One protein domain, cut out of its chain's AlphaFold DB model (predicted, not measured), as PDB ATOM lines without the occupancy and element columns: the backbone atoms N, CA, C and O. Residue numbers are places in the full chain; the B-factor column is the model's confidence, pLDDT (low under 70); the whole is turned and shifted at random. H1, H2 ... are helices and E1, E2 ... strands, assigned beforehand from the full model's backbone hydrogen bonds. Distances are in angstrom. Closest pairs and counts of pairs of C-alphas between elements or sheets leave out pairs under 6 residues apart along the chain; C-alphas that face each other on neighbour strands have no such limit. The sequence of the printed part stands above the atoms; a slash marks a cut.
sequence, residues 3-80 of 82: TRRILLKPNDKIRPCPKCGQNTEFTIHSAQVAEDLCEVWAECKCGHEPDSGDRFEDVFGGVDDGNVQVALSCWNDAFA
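Overview. This is residues 3 to 80 of the 82 residues of an uncharacterized protein of Rugamonas sp. FT81W (UniProt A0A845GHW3). A strongly twisted sheet of four antiparallel strands has one helix, H1, packed across one of its faces, nearly at right angles to the strand E2 under it. The long hairpin of E2 and E3 makes most of the sheet, with the shorter E1 and E4 at its edges, while residues 8 to 24 form a long loop at one end of the longest axis and the tip of that hairpin lies at the other. The 78 residues printed include four named strands and then one named helix, in the order E1, E2, E3, E4, H1, and the sheet's order is also E1, E2, E3, E4. The class is mixed, helices and strands; the whole is compact, with a radius of gyration of the C-alphas of 11.7 A, and elongated, spanning 36 by 21 by 18 A.

Along the chain. E2, residues 25 to 34, is the longest strand by residues and measures 28.3 A from first to last C-alpha. E3, residues 37 to 44, measures 23.0 A. E1, residues 3 to 7, measures 13.5 A and begins at C-alpha 3 (47.300, 40.507, 77.532). E4, residues 56 to 58, measures 6.4 A. H1, residues 65 to 78, measures 20.0 A, from C-alpha 65 (44.795, 52.210, 80.684) to C-alpha 78 (56.375, 44.440, 94.974).

Arrangement. The sheet is a meander, each strand the antiparallel neighbour of the one before. E2 and E3, inner strands, form a hairpin with 159 degrees between their directions; N 29 and O 41 are within hydrogen-bond range at 2.8 A. E1, an edge strand, forms a hairpin with E2, also at 159 degrees, and N 6 and O 26 are 2.8 A apart. E4, the other edge strand, forms a hairpin with E3 at 144 degrees, with N 40 and O 56 at 2.8 A. E1 and E4 are apart. H1 is on the sheet, two layers with the helix on one face, at a height over the sheet of 7.1 A. It lies over E2 and E3 and runs across the strands, at 83 degrees to E2 on the local plane. The closest C-alphas of E3 and H1, those of Trp 41 and Ala 71, are 4.9 A apart. E1 and H1 are near each other, with 5 pairs of C-alphas within 10 A. In H1 every O i to N i+4 pair is within hydrogen-bond range.

Size, cuts and confidence. The two C-alphas farthest apart, those of Pro 10 and Glu 35, are 37.8 A apart. The printed part has no cut. The links E1 to E2, 17 residues, and E3 to E4, 11 residues, are long; E2 to E3 is tight and E4 to H1 short. The mean pLDDT of the printed part is 94.1, and no printed residue is under 70.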
ATOM      1  N   THR A   3      46.017  39.820  77.370       95.81
ATOM      2  CA  THR A   3      47.300  40.507  77.532       95.81
ATOM      3  C   THR A   3      47.377  41.774  76.695       95.81
ATOM      4  O   THR A   3      46.738  41.896  75.647       95.81
ATOM      5  N   ARG A   4      48.186  42.729  77.156       97.00
ATOM      6  CA  ARG A   4      48.488  43.967  76.437       97.00
ATOM      7  C   ARG A   4      49.950  44.333  76.612       97.00
ATOM      8  O   ARG A   4      50.407  44.582  77.722       97.00
ATOM      9  N   ARG A   5      50.679  44.442  75.504       97.38
ATOM     10  CA  ARG A   5      52.043  44.974  75.528       97.38
ATOM     11  C   ARG A   5      52.015  46.495  75.621       97.38
ATOM     12  O   ARG A   5      51.277  47.150  74.884       97.38
ATOM     13  N   ILE A   6      52.866  47.045  76.478       96.81
ATOM     14  CA  ILE A   6      53.078  48.481  76.624       96.81
ATOM     15  C   ILE A   6      54.558  48.829  76.452       96.81
ATOM     16  O   ILE A   6      55.457  48.097  76.871       96.81
ATOM     17  N   LEU A   7      54.792  49.974  75.812       97.19
ATOM     18  CA  LEU A   7      56.104  50.594  75.686       97.19
ATOM     19  C   LEU A   7      56.022  51.996  76.287       97.19
ATOM     20  O   LEU A   7      55.344  52.878  75.760       97.19
ATOM     21  N   LEU A   8      56.702  52.184  77.406       94.25
ATOM     22  CA  LEU A   8      56.824  53.449  78.106       94.25
ATOM     23  C   LEU A   8      58.055  54.200  77.604       94.25
ATOM     24  O   LEU A   8      59.051  53.615  77.176       94.25
ATOM     25  N   LYS A   9      58.011  55.526  77.716       93.19
ATOM     26  CA  LYS A   9      59.232  56.330  77.623       93.19
ATOM     27  C   LYS A   9      60.096  56.067  78.863       93.19
ATOM     28  O   LYS A   9      59.522  55.810  79.926       93.19
ATOM     29  N   PRO A  10      61.434  56.174  78.766       90.81
ATOM     30  CA  PRO A  10      62.300  56.169  79.940       90.81
ATOM     31  C   PRO A  10      61.779  57.150  80.993       90.81
ATOM     32  O   PRO A  10      61.462  58.297  80.672       90.81
ATOM     33  N   ASN A  11      61.620  56.672  82.222       90.94
ATOM     34  CA  ASN A  11      61.051  57.432  83.328       90.94
ATOM     35  C   ASN A  11      61.617  56.925  84.661       90.94
ATOM     36  O   ASN A  11      62.218  55.856  84.714       90.94
ATOM     37  N   ASP A  12      61.423  57.697  85.721       91.75
ATOM     38  CA  ASP A  12      61.806  57.404  87.107       91.75
ATOM     39  C   ASP A  12      60.615  56.957  87.974       91.75
ATOM     40  O   ASP A  12      60.771  56.680  89.160       91.75
ATOM     41  N   LYS A  13      59.417  56.874  87.380       93.31
ATOM     42  CA  LYS A  13      58.169  56.520  88.067       93.31
ATOM     43  C   LYS A  13      57.970  55.017  88.194       93.31
ATOM     44  O   LYS A  13      57.317  54.574  89.132       93.31
ATOM     45  N   ILE A  14      58.476  54.246  87.233       95.94
ATOM     46  CA  ILE A  14      58.421  52.784  87.244       95.94
ATOM     47  C   ILE A  14      59.786  52.240  87.639       95.94
ATOM     48  O   ILE A  14      60.805  52.568  87.022       95.94
ATOM     49  N   ARG A  15      59.806  51.391  88.660       95.00
ATOM     50  CA  ARG A  15      61.017  50.764  89.167       95.00
ATOM     51  C   ARG A  15      61.640  49.846  88.112       95.00
ATOM     52  O   ARG A  15      60.922  49.076  87.466       95.00
ATOM     53  N   PRO A  16      62.975  49.894  87.953       95.69
ATOM     54  CA  PRO A  16      63.713  48.936  87.145       95.69
ATOM     55  C   PRO A  16      63.433  47.499  87.551       95.69
ATOM     56  O   PRO A  16      63.344  47.173  88.730       95.69
ATOM     57  N   CYS A  17      63.356  46.620  86.558       95.69
ATOM     58  CA  CYS A  17      63.299  45.194  86.808       95.69
ATOM     59  C   CYS A  17      64.567  44.723  87.531       95.69
ATOM     60  O   CYS A  17      65.658  44.917  86.989       95.69
ATOM     61  N   PRO A  18      64.459  44.027  88.676       94.12
ATOM     62  CA  PRO A  18      65.632  43.584  89.429       94.12
ATOM     63  C   PRO A  18      66.472  42.538  88.677       94.12
ATOM     64  O   PRO A  18      67.648  42.365  88.978       94.12
ATOM     65  N   LYS A  19      65.910  41.861  87.660       94.69
ATOM     66  CA  LYS A  19      66.643  40.870  86.850       94.69
ATOM     67  C   LYS A  19      67.414  41.462  85.669       94.69
ATOM     68  O   LYS A  19      68.483  40.962  85.343       94.69
ATOM     69  N   CYS A  20      66.864  42.460  84.976       95.50
ATOM     70  CA  CYS A  20      67.452  42.972  83.724       95.50
ATOM     71  C   CYS A  20      67.636  44.497  83.675       95.50
ATOM     72  O   CYS A  20      68.145  45.010  82.682       95.50
ATOM     73  N   GLY A  21      67.214  45.224  84.712       94.69
ATOM     74  CA  GLY A  21      67.437  46.663  84.882       94.69
ATOM     75  C   GLY A  21      66.589  47.591  84.005       94.69
ATOM     76  O   GLY A  21      66.705  48.805  84.127       94.69
ATOM     77  N   GLN A  22      65.738  47.065  83.122       94.38
ATOM     78  CA  GLN A  22      64.876  47.883  82.259       94.38
ATOM     79  C   GLN A  22      63.577  48.293  82.978       94.38
ATOM     80  O   GLN A  22      63.123  47.578  83.872       94.38
ATOM     81  N   ASN A  23      62.937  49.382  82.549       95.88
ATOM     82  CA  ASN A  23      61.637  49.833  83.074       95.88
ATOM     83  C   ASN A  23      60.710  50.444  82.006       95.88
ATOM     84  O   ASN A  23      59.855  51.277  82.308       95.88
ATOM     85  N   THR A  24      60.893  50.067  80.743       96.69
ATOM     86  CA  THR A  24      60.181  50.668  79.610       96.69
ATOM     87  C   THR A  24      59.270  49.693  78.880       96.69
ATOM     88  O   THR A  24      58.328  50.119  78.226       96.69
ATOM     89  N   GLU A  25      59.524  48.393  78.959       97.56
ATOM     90  CA  GLU A  25      58.800  47.357  78.224       97.56
ATOM     91  C   GLU A  25      58.138  46.380  79.190       97.56
ATOM     92  O   GLU A  25      58.827  45.644  79.901       97.56
ATOM     93  N   PHE A  26      56.809  46.348  79.173       97.69
ATOM     94  CA  PHE A  26      56.025  45.421  79.981       97.69
ATOM     95  C   PHE A  26      54.915  44.788  79.150       97.69
ATOM     96  O   PHE A  26      54.385  45.399  78.217       97.69
ATOM     97  N   THR A  27      54.541  43.574  79.517       98.12
ATOM     98  CA  THR A  27      53.280  42.958  79.118       98.12
ATOM     99  C   THR A  27      52.370  42.992  80.332       98.12
ATOM    100  O   THR A  27      52.767  42.560  81.405       98.12
ATOM    101  N   ILE A  28      51.171  43.549  80.200       97.81
ATOM    102  CA  ILE A  28      50.142  43.458  81.234       97.81
ATOM    103  C   ILE A  28      49.321  42.208  80.961       97.81
ATOM    104  O   ILE A  28      48.880  41.999  79.830       97.81
ATOM    105  N   HIS A  29      49.145  41.385  81.983       97.12
ATOM    106  CA  HIS A  29      48.407  40.133  81.939       97.12
ATOM    107  C   HIS A  29      47.150  40.265  82.782       97.12
ATOM    108  O   HIS A  29      47.164  40.959  83.789       97.12
ATOM    109  N   SER A  30      46.087  39.592  82.360       96.50
ATOM    110  CA  SER A  30      44.860  39.401  83.118       96.50
ATOM    111  C   SER A  30      44.430  37.940  83.011       96.50
ATOM    112  O   SER A  30      44.278  37.400  81.901       96.50
ATOM    113  N   ALA A  31      44.246  37.285  84.154       95.38
ATOM    114  CA  ALA A  31      43.790  35.905  84.233       95.38
ATOM    115  C   ALA A  31      42.735  35.736  85.326       95.38
ATOM    116  O   ALA A  31      42.909  36.218  86.438       95.38
ATOM    117  N   GLN A  32      41.665  35.009  85.009       94.50
ATOM    118  CA  GLN A  32      40.684  34.576  85.996       94.50
ATOM    119  C   GLN A  32      41.318  33.506  86.892       94.50
ATOM    120  O   GLN A  32      41.794  32.486  86.386       94.50
ATOM    121  N   VAL A  33      41.325  33.750  88.200       93.19
ATOM    122  CA  VAL A  33      41.915  32.863  89.218       93.19
ATOM    123  C   VAL A  33      40.862  32.233  90.134       93.19
ATOM    124  O   VAL A  33      41.119  31.186  90.723       93.19
ATOM    125  N   ALA A  34      39.661  32.815  90.209       90.81
ATOM    126  CA  ALA A  34      38.490  32.232  90.865       90.81
ATOM    127  C   ALA A  34      37.199  32.591  90.105       90.81
ATOM    128  O   ALA A  34      37.245  33.299  89.102       90.81
ATOM    129  N   GLU A  35      36.049  32.102  90.582       88.56
ATOM    130  CA  GLU A  35      34.737  32.318  89.947       88.56
ATOM    131  C   GLU A  35      34.476  33.805  89.646       88.56
ATOM    132  O   GLU A  35      34.218  34.145  88.494       88.56
ATOM    133  N   ASP A  36      34.711  34.683  90.627       88.00
ATOM    134  CA  ASP A  36      34.498  36.135  90.531       88.00
ATOM    135  C   ASP A  36      35.784  36.950  90.787       88.00
ATOM    136  O   ASP A  36      35.741  38.048  91.348       88.00
ATOM    137  N   LEU A  37      36.952  36.403  90.431       92.12
ATOM    138  CA  LEU A  37      38.244  37.048  90.689       92.12
ATOM    139  C   LEU A  37      39.205  36.873  89.518       92.12
ATOM    140  O   LEU A  37      39.512  35.743  89.119       92.12
ATOM    141  N   CYS A  38      39.741  37.986  89.026       94.00
ATOM    142  CA  CYS A  38      40.894  37.998  88.140       94.00
ATOM    143  C   CYS A  38      42.089  38.667  88.816       94.00
ATOM    144  O   CYS A  38      41.944  39.615  89.584       94.00
ATOM    145  N   GLU A  39      43.281  38.200  88.465       96.25
ATOM    146  CA  GLU A  39      44.535  38.883  88.757       96.25
ATOM    147  C   GLU A  39      45.015  39.611  87.507       96.25
ATOM    148  O   GLU A  39      44.997  39.056  86.402       96.25
ATOM    149  N   VAL A  40      45.500  40.831  87.704       96.88
ATOM    150  CA  VAL A  40      46.132  41.667  86.691       96.88
ATOM    151  C   VAL A  40      47.541  42.025  87.148       96.88
ATOM    152  O   VAL A  40      47.747  42.496  88.265       96.88
ATOM    153  N   TRP A  41      48.542  41.816  86.295       97.69
ATOM    154  CA  TRP A  41      49.935  42.065  86.671       97.69
ATOM    155  C   TRP A  41      50.798  42.515  85.501       97.69
ATOM    156  O   TRP A  41      50.483  42.271  84.335       97.69
ATOM    157  N   ALA A  42      51.900  43.191  85.825       97.44
ATOM    158  CA  ALA A  42      52.924  43.573  84.864       97.44
ATOM    159  C   ALA A  42      54.041  42.519  84.825       97.44
ATOM    160  O   ALA A  42      54.644  42.198  85.845       97.44
ATOM    161  N   GLU A  43      54.352  42.029  83.632       97.94
ATOM    162  CA  GLU A  43      55.497  41.169  83.345       97.94
ATOM    163  C   GLU A  43      56.546  41.981  82.575       97.94
ATOM    164  O   GLU A  43      56.264  42.614  81.554       97.94
ATOM    165  N   CYS A  44      57.784  41.989  83.057       97.88
ATOM    166  CA  CYS A  44      58.916  42.573  82.348       97.88
ATOM    167  C   CYS A  44      59.254  41.754  81.094       97.88
ATOM    168  O   CYS A  44      59.136  40.535  81.098       97.88
ATOM    169  N   LYS A  45      59.831  42.379  80.056       97.12
ATOM    170  CA  LYS A  45      60.277  41.676  78.832       97.12
ATOM    171  C   LYS A  45      61.199  40.464  79.037       97.12
ATOM    172  O   LYS A  45      61.377  39.679  78.111       97.12
ATOM    173  N   CYS A  46      61.858  40.351  80.193       96.44
ATOM    174  CA  CYS A  46      62.689  39.196  80.539       96.44
ATOM    175  C   CYS A  46      61.904  38.044  81.193       96.44
ATOM    176  O   CYS A  46      62.527  37.084  81.640       96.44
ATOM    177  N   GLY A  47      60.573  38.145  81.280       96.50
ATOM    178  CA  GLY A  47      59.690  37.175  81.929       96.50
ATOM    179  C   GLY A  47      59.673  37.276  83.454       96.50
ATOM    180  O   GLY A  47      59.313  36.319  84.129       96.50
ATOM    181  N   HIS A  48      60.145  38.387  84.032       96.25
ATOM    182  CA  HIS A  48      60.021  38.594  85.474       96.25
ATOM    183  C   HIS A  48      58.695  39.267  85.797       96.25
ATOM    184  O   HIS A  48      58.412  40.334  85.259       96.25
ATOM    185  N   GLU A  49      57.951  38.673  86.717       95.81
ATOM    186  CA  GLU A  49      56.682  39.163  87.239       95.81
ATOM    187  C   GLU A  49      56.688  39.175  88.780       95.81
ATOM    188  O   GLU A  49      57.542  38.505  89.374       95.81
ATOM    189  N   PRO A  50      55.771  39.930  89.416       93.50
ATOM    190  CA  PRO A  50      55.483  39.829  90.844       93.50
ATOM    191  C   PRO A  50      54.872  38.472  91.226       93.50
ATOM    192  O   PRO A  50      54.201  37.820  90.409       93.50
ATOM    193  N   ASP A  51      55.054  38.090  92.491       91.25
ATOM    194  CA  ASP A  51      54.354  36.955  93.096       91.25
ATOM    195  C   ASP A  51      52.839  37.211  93.115       91.25
ATOM    196  O   ASP A  51      52.392  38.355  93.067       91.25
ATOM    197  N   SER A  52      52.022  36.153  93.169       85.25
ATOM    198  CA  SER A  52      50.557  36.272  93.040       85.25
ATOM    199  C   SER A  52      49.922  37.210  94.073       85.25
ATOM    200  O   SER A  52      48.996  37.941  93.747       85.25
ATOM    201  N   GLY A  53      50.468  37.261  95.294       85.94
ATOM    202  CA  GLY A  53      49.988  38.149  96.360       85.94
ATOM    203  C   GLY A  53      50.261  39.641  96.134       85.94
ATOM    204  O   GLY A  53      49.660  40.465  96.817       85.94
ATOM    205  N   ASP A  54      51.122  39.987  95.175       91.00
ATOM    206  CA  ASP A  54      51.476  41.368  94.837       91.00
ATOM    207  C   ASP A  54      50.806  41.840  93.533       91.00
ATOM    208  O   ASP A  54      51.200  42.849  92.942       91.00
ATOM    209  N   ARG A  55      49.817  41.092  93.031       94.12
ATOM    210  CA  ARG A  55      49.084  41.402  91.794       94.12
ATOM    211  C   ARG A  55      47.818  42.197  92.090       94.12
ATOM    212  O   ARG A  55      47.291  42.182  93.196       94.12
ATOM    213  N   PHE A  56      47.320  42.906  91.082       93.81
ATOM    214  CA  PHE A  56      46.085  43.671  91.198       93.81
ATOM    215  C   PHE A  56      44.870  42.750  91.037       93.81
ATOM    216  O   PHE A  56      44.696  42.135  89.989       93.81
ATOM    217  N   GLU A  57      44.019  42.678  92.057       92.56
ATOM    218  CA  GLU A  57      42.744  41.964  91.991       92.56
ATOM    219  C   GLU A  57      41.668  42.822  91.309       92.56
ATOM    220  O   GLU A  57      41.364  43.933  91.747       92.56
ATOM    221  N   ASP A  58      41.060  42.288  90.252       89.31
ATOM    222  CA  ASP A  58      39.970  42.927  89.517       89.31
ATOM    223  C   ASP A  58      38.892  41.896  89.174       89.31
ATOM    224  O   ASP A  58      39.179  40.839  88.617       89.31
ATOM    225  N   VAL A  59      37.629  42.201  89.470       87.69
ATOM    226  CA  VAL A  59      36.507  41.276  89.226       87.69
ATOM    227  C   VAL A  59      36.341  41.001  87.728       87.69
ATOM    228  O   VAL A  59      36.037  39.880  87.326       87.69
ATOM    229  N   PHE A  60      36.570  42.012  86.885       83.25
ATOM    230  CA  PHE A  60      36.345  41.916  85.440       83.25
ATOM    231  C   PHE A  60      37.605  41.571  84.633       83.25
ATOM    232  O   PHE A  60      37.492  41.181  83.469       83.25
ATOM    233  N   GLY A  61      38.794  41.692  85.229       81.81
ATOM    234  CA  GLY A  61      40.065  41.336  84.601       81.81
ATOM    235  C   GLY A  61      40.427  42.202  83.391       81.81
ATOM    236  O   GLY A  61      40.714  41.669  82.310       81.81
ATOM    237  N   GLY A  62      40.441  43.526  83.550       90.75
ATOM    238  CA  GLY A  62      40.773  44.484  82.489       90.75
ATOM    239  C   GLY A  62      42.272  44.637  82.176       90.75
ATOM    240  O   GLY A  62      43.141  44.402  83.013       90.75
ATOM    241  N   VAL A  63      42.581  45.085  80.950       95.38
ATOM    242  CA  VAL A  63      43.927  45.549  80.520       95.38
ATOM    243  C   VAL A  63      43.879  46.937  79.854       95.38
ATOM    244  O   VAL A  63      44.749  47.304  79.051       95.38
ATOM    245  N   ASP A  64      42.837  47.715  80.141       94.88
ATOM    246  CA  ASP A  64      42.747  49.117  79.731       94.88
ATOM    247  C   ASP A  64      43.755  49.996  80.490       94.88
ATOM    248  O   ASP A  64      44.531  49.530  81.324       94.88
ATOM    249  N   ASP A  65      43.798  51.282  80.146       95.00
ATOM    250  CA  ASP A  65      44.795  52.210  80.684       95.00
ATOM    251  C   ASP A  65      44.722  52.355  82.214       95.00
ATOM    252  O   ASP A  65      45.763  52.567  82.838       95.00
ATOM    253  N   GLY A  66      43.540  52.198  82.823       94.75
ATOM    254  CA  GLY A  66      43.380  52.223  84.276       94.75
ATOM    255  C   GLY A  66      44.040  51.010  84.924       94.75
ATOM    256  O   GLY A  66      44.934  51.160  85.758       94.75
ATOM    257  N   ASN A  67      43.682  49.809  84.472       95.06
ATOM    258  CA  ASN A  67      44.268  48.559  84.962       95.06
ATOM    259  C   ASN A  67      45.787  48.501  84.740       95.06
ATOM    260  O   ASN A  67      46.524  48.045  85.611       95.06
ATOM    261  N   VAL A  68      46.275  49.015  83.606       95.81
ATOM    262  CA  VAL A  68      47.715  49.122  83.317       95.81
ATOM    263  C   VAL A  68      48.429  49.975  84.370       95.81
ATOM    264  O   VAL A  68      49.497  49.589  84.849       95.81
ATOM    265  N   GLN A  69      47.869  51.134  84.729       95.75
ATOM    266  CA  GLN A  69      48.472  52.018  85.730       95.75
ATOM    267  C   GLN A  69      48.526  51.362  87.109       95.75
ATOM    268  O   GLN A  69      49.554  51.456  87.779       95.75
ATOM    269  N   VAL A  70      47.459  50.668  87.511       96.00
ATOM    270  CA  VAL A  70      47.413  49.969  88.801       96.00
ATOM    271  C   VAL A  70      48.404  48.805  88.823       96.00
ATOM    272  O   VAL A  70      49.206  48.722  89.747       96.00
ATOM    273  N   ALA A  71      48.452  47.978  87.775       96.75
ATOM    274  CA  ALA A  71      49.400  46.865  87.679       96.75
ATOM    275  C   ALA A  71      50.869  47.325  87.750       96.75
ATOM    276  O   ALA A  71      51.704  46.668  88.373       96.75
ATOM    277  N   LEU A  72      51.195  48.473  87.145       96.69
ATOM    278  CA  LEU A  72      52.521  49.090  87.253       96.69
ATOM    279  C   LEU A  72      52.795  49.699  88.640       96.69
ATOM    280  O   LEU A  72      53.951  49.751  89.058       96.69
ATOM    281  N   SER A  73      51.766  50.155  89.359       96.38
ATOM    282  CA  SER A  73      51.913  50.562  90.762       96.38
ATOM    283  C   SER A  73      52.220  49.353  91.641       96.38
ATOM    284  O   SER A  73      53.213  49.377  92.358       96.38
ATOM    285  N   CYS A  74      51.455  48.267  91.502       96.25
ATOM    286  CA  CYS A  74      51.699  47.010  92.207       96.25
ATOM    287  C   CYS A  74      53.113  46.471  91.939       96.25
ATOM    288  O   CYS A  74      53.802  46.061  92.865       96.25
ATOM    289  N   TRP A  75      53.598  46.565  90.697       96.31
ATOM    290  CA  TRP A  75      54.996  46.270  90.360       96.31
ATOM    291  C   TRP A  75      55.994  47.080  91.197       96.31
ATOM    292  O   TRP A  75      56.977  46.542  91.707       96.31
ATOM    293  N   ASN A  76      55.767  48.386  91.336       96.38
ATOM    294  CA  ASN A  76      56.644  49.238  92.132       96.38
ATOM    295  C   ASN A  76      56.633  48.850  93.611       96.38
ATOM    296  O   ASN A  76      57.697  48.850  94.230       96.38
ATOM    297  N   ASP A  77      55.460  48.533  94.154       95.06
ATOM    298  CA  ASP A  77      55.304  48.110  95.545       95.06
ATOM    299  C   ASP A  77      55.984  46.753  95.795       95.06
ATOM    300  O   ASP A  77      56.798  46.638  96.714       95.06
ATOM    301  N   ALA A  78      55.769  45.774  94.908       94.44
ATOM    302  CA  ALA A  78      56.375  44.440  94.974       94.44
ATOM    303  C   ALA A  78      57.912  44.492  95.023       94.44
ATOM    304  O   ALA A  78      58.569  43.737  95.737       94.44
ATOM    305  N   PHE A  79      58.507  45.432  94.282       92.12
ATOM    306  CA  PHE A  79      59.958  45.595  94.189       92.12
ATOM    307  C   PHE A  79      60.467  46.842  94.927       92.12
ATOM    308  O   PHE A  79      61.532  47.380  94.598       92.12
ATOM    309  N   ALA A  80      59.731  47.315  95.940       84.44
ATOM    310  CA  ALA A  80      60.098  48.496  96.720       84.44
ATOM    311  C   ALA A  80      61.359  48.297  97.591       84.44
ATOM    312  O   ALA A  80      62.047  49.279  97.888       84.44
TER     313      ALA A  80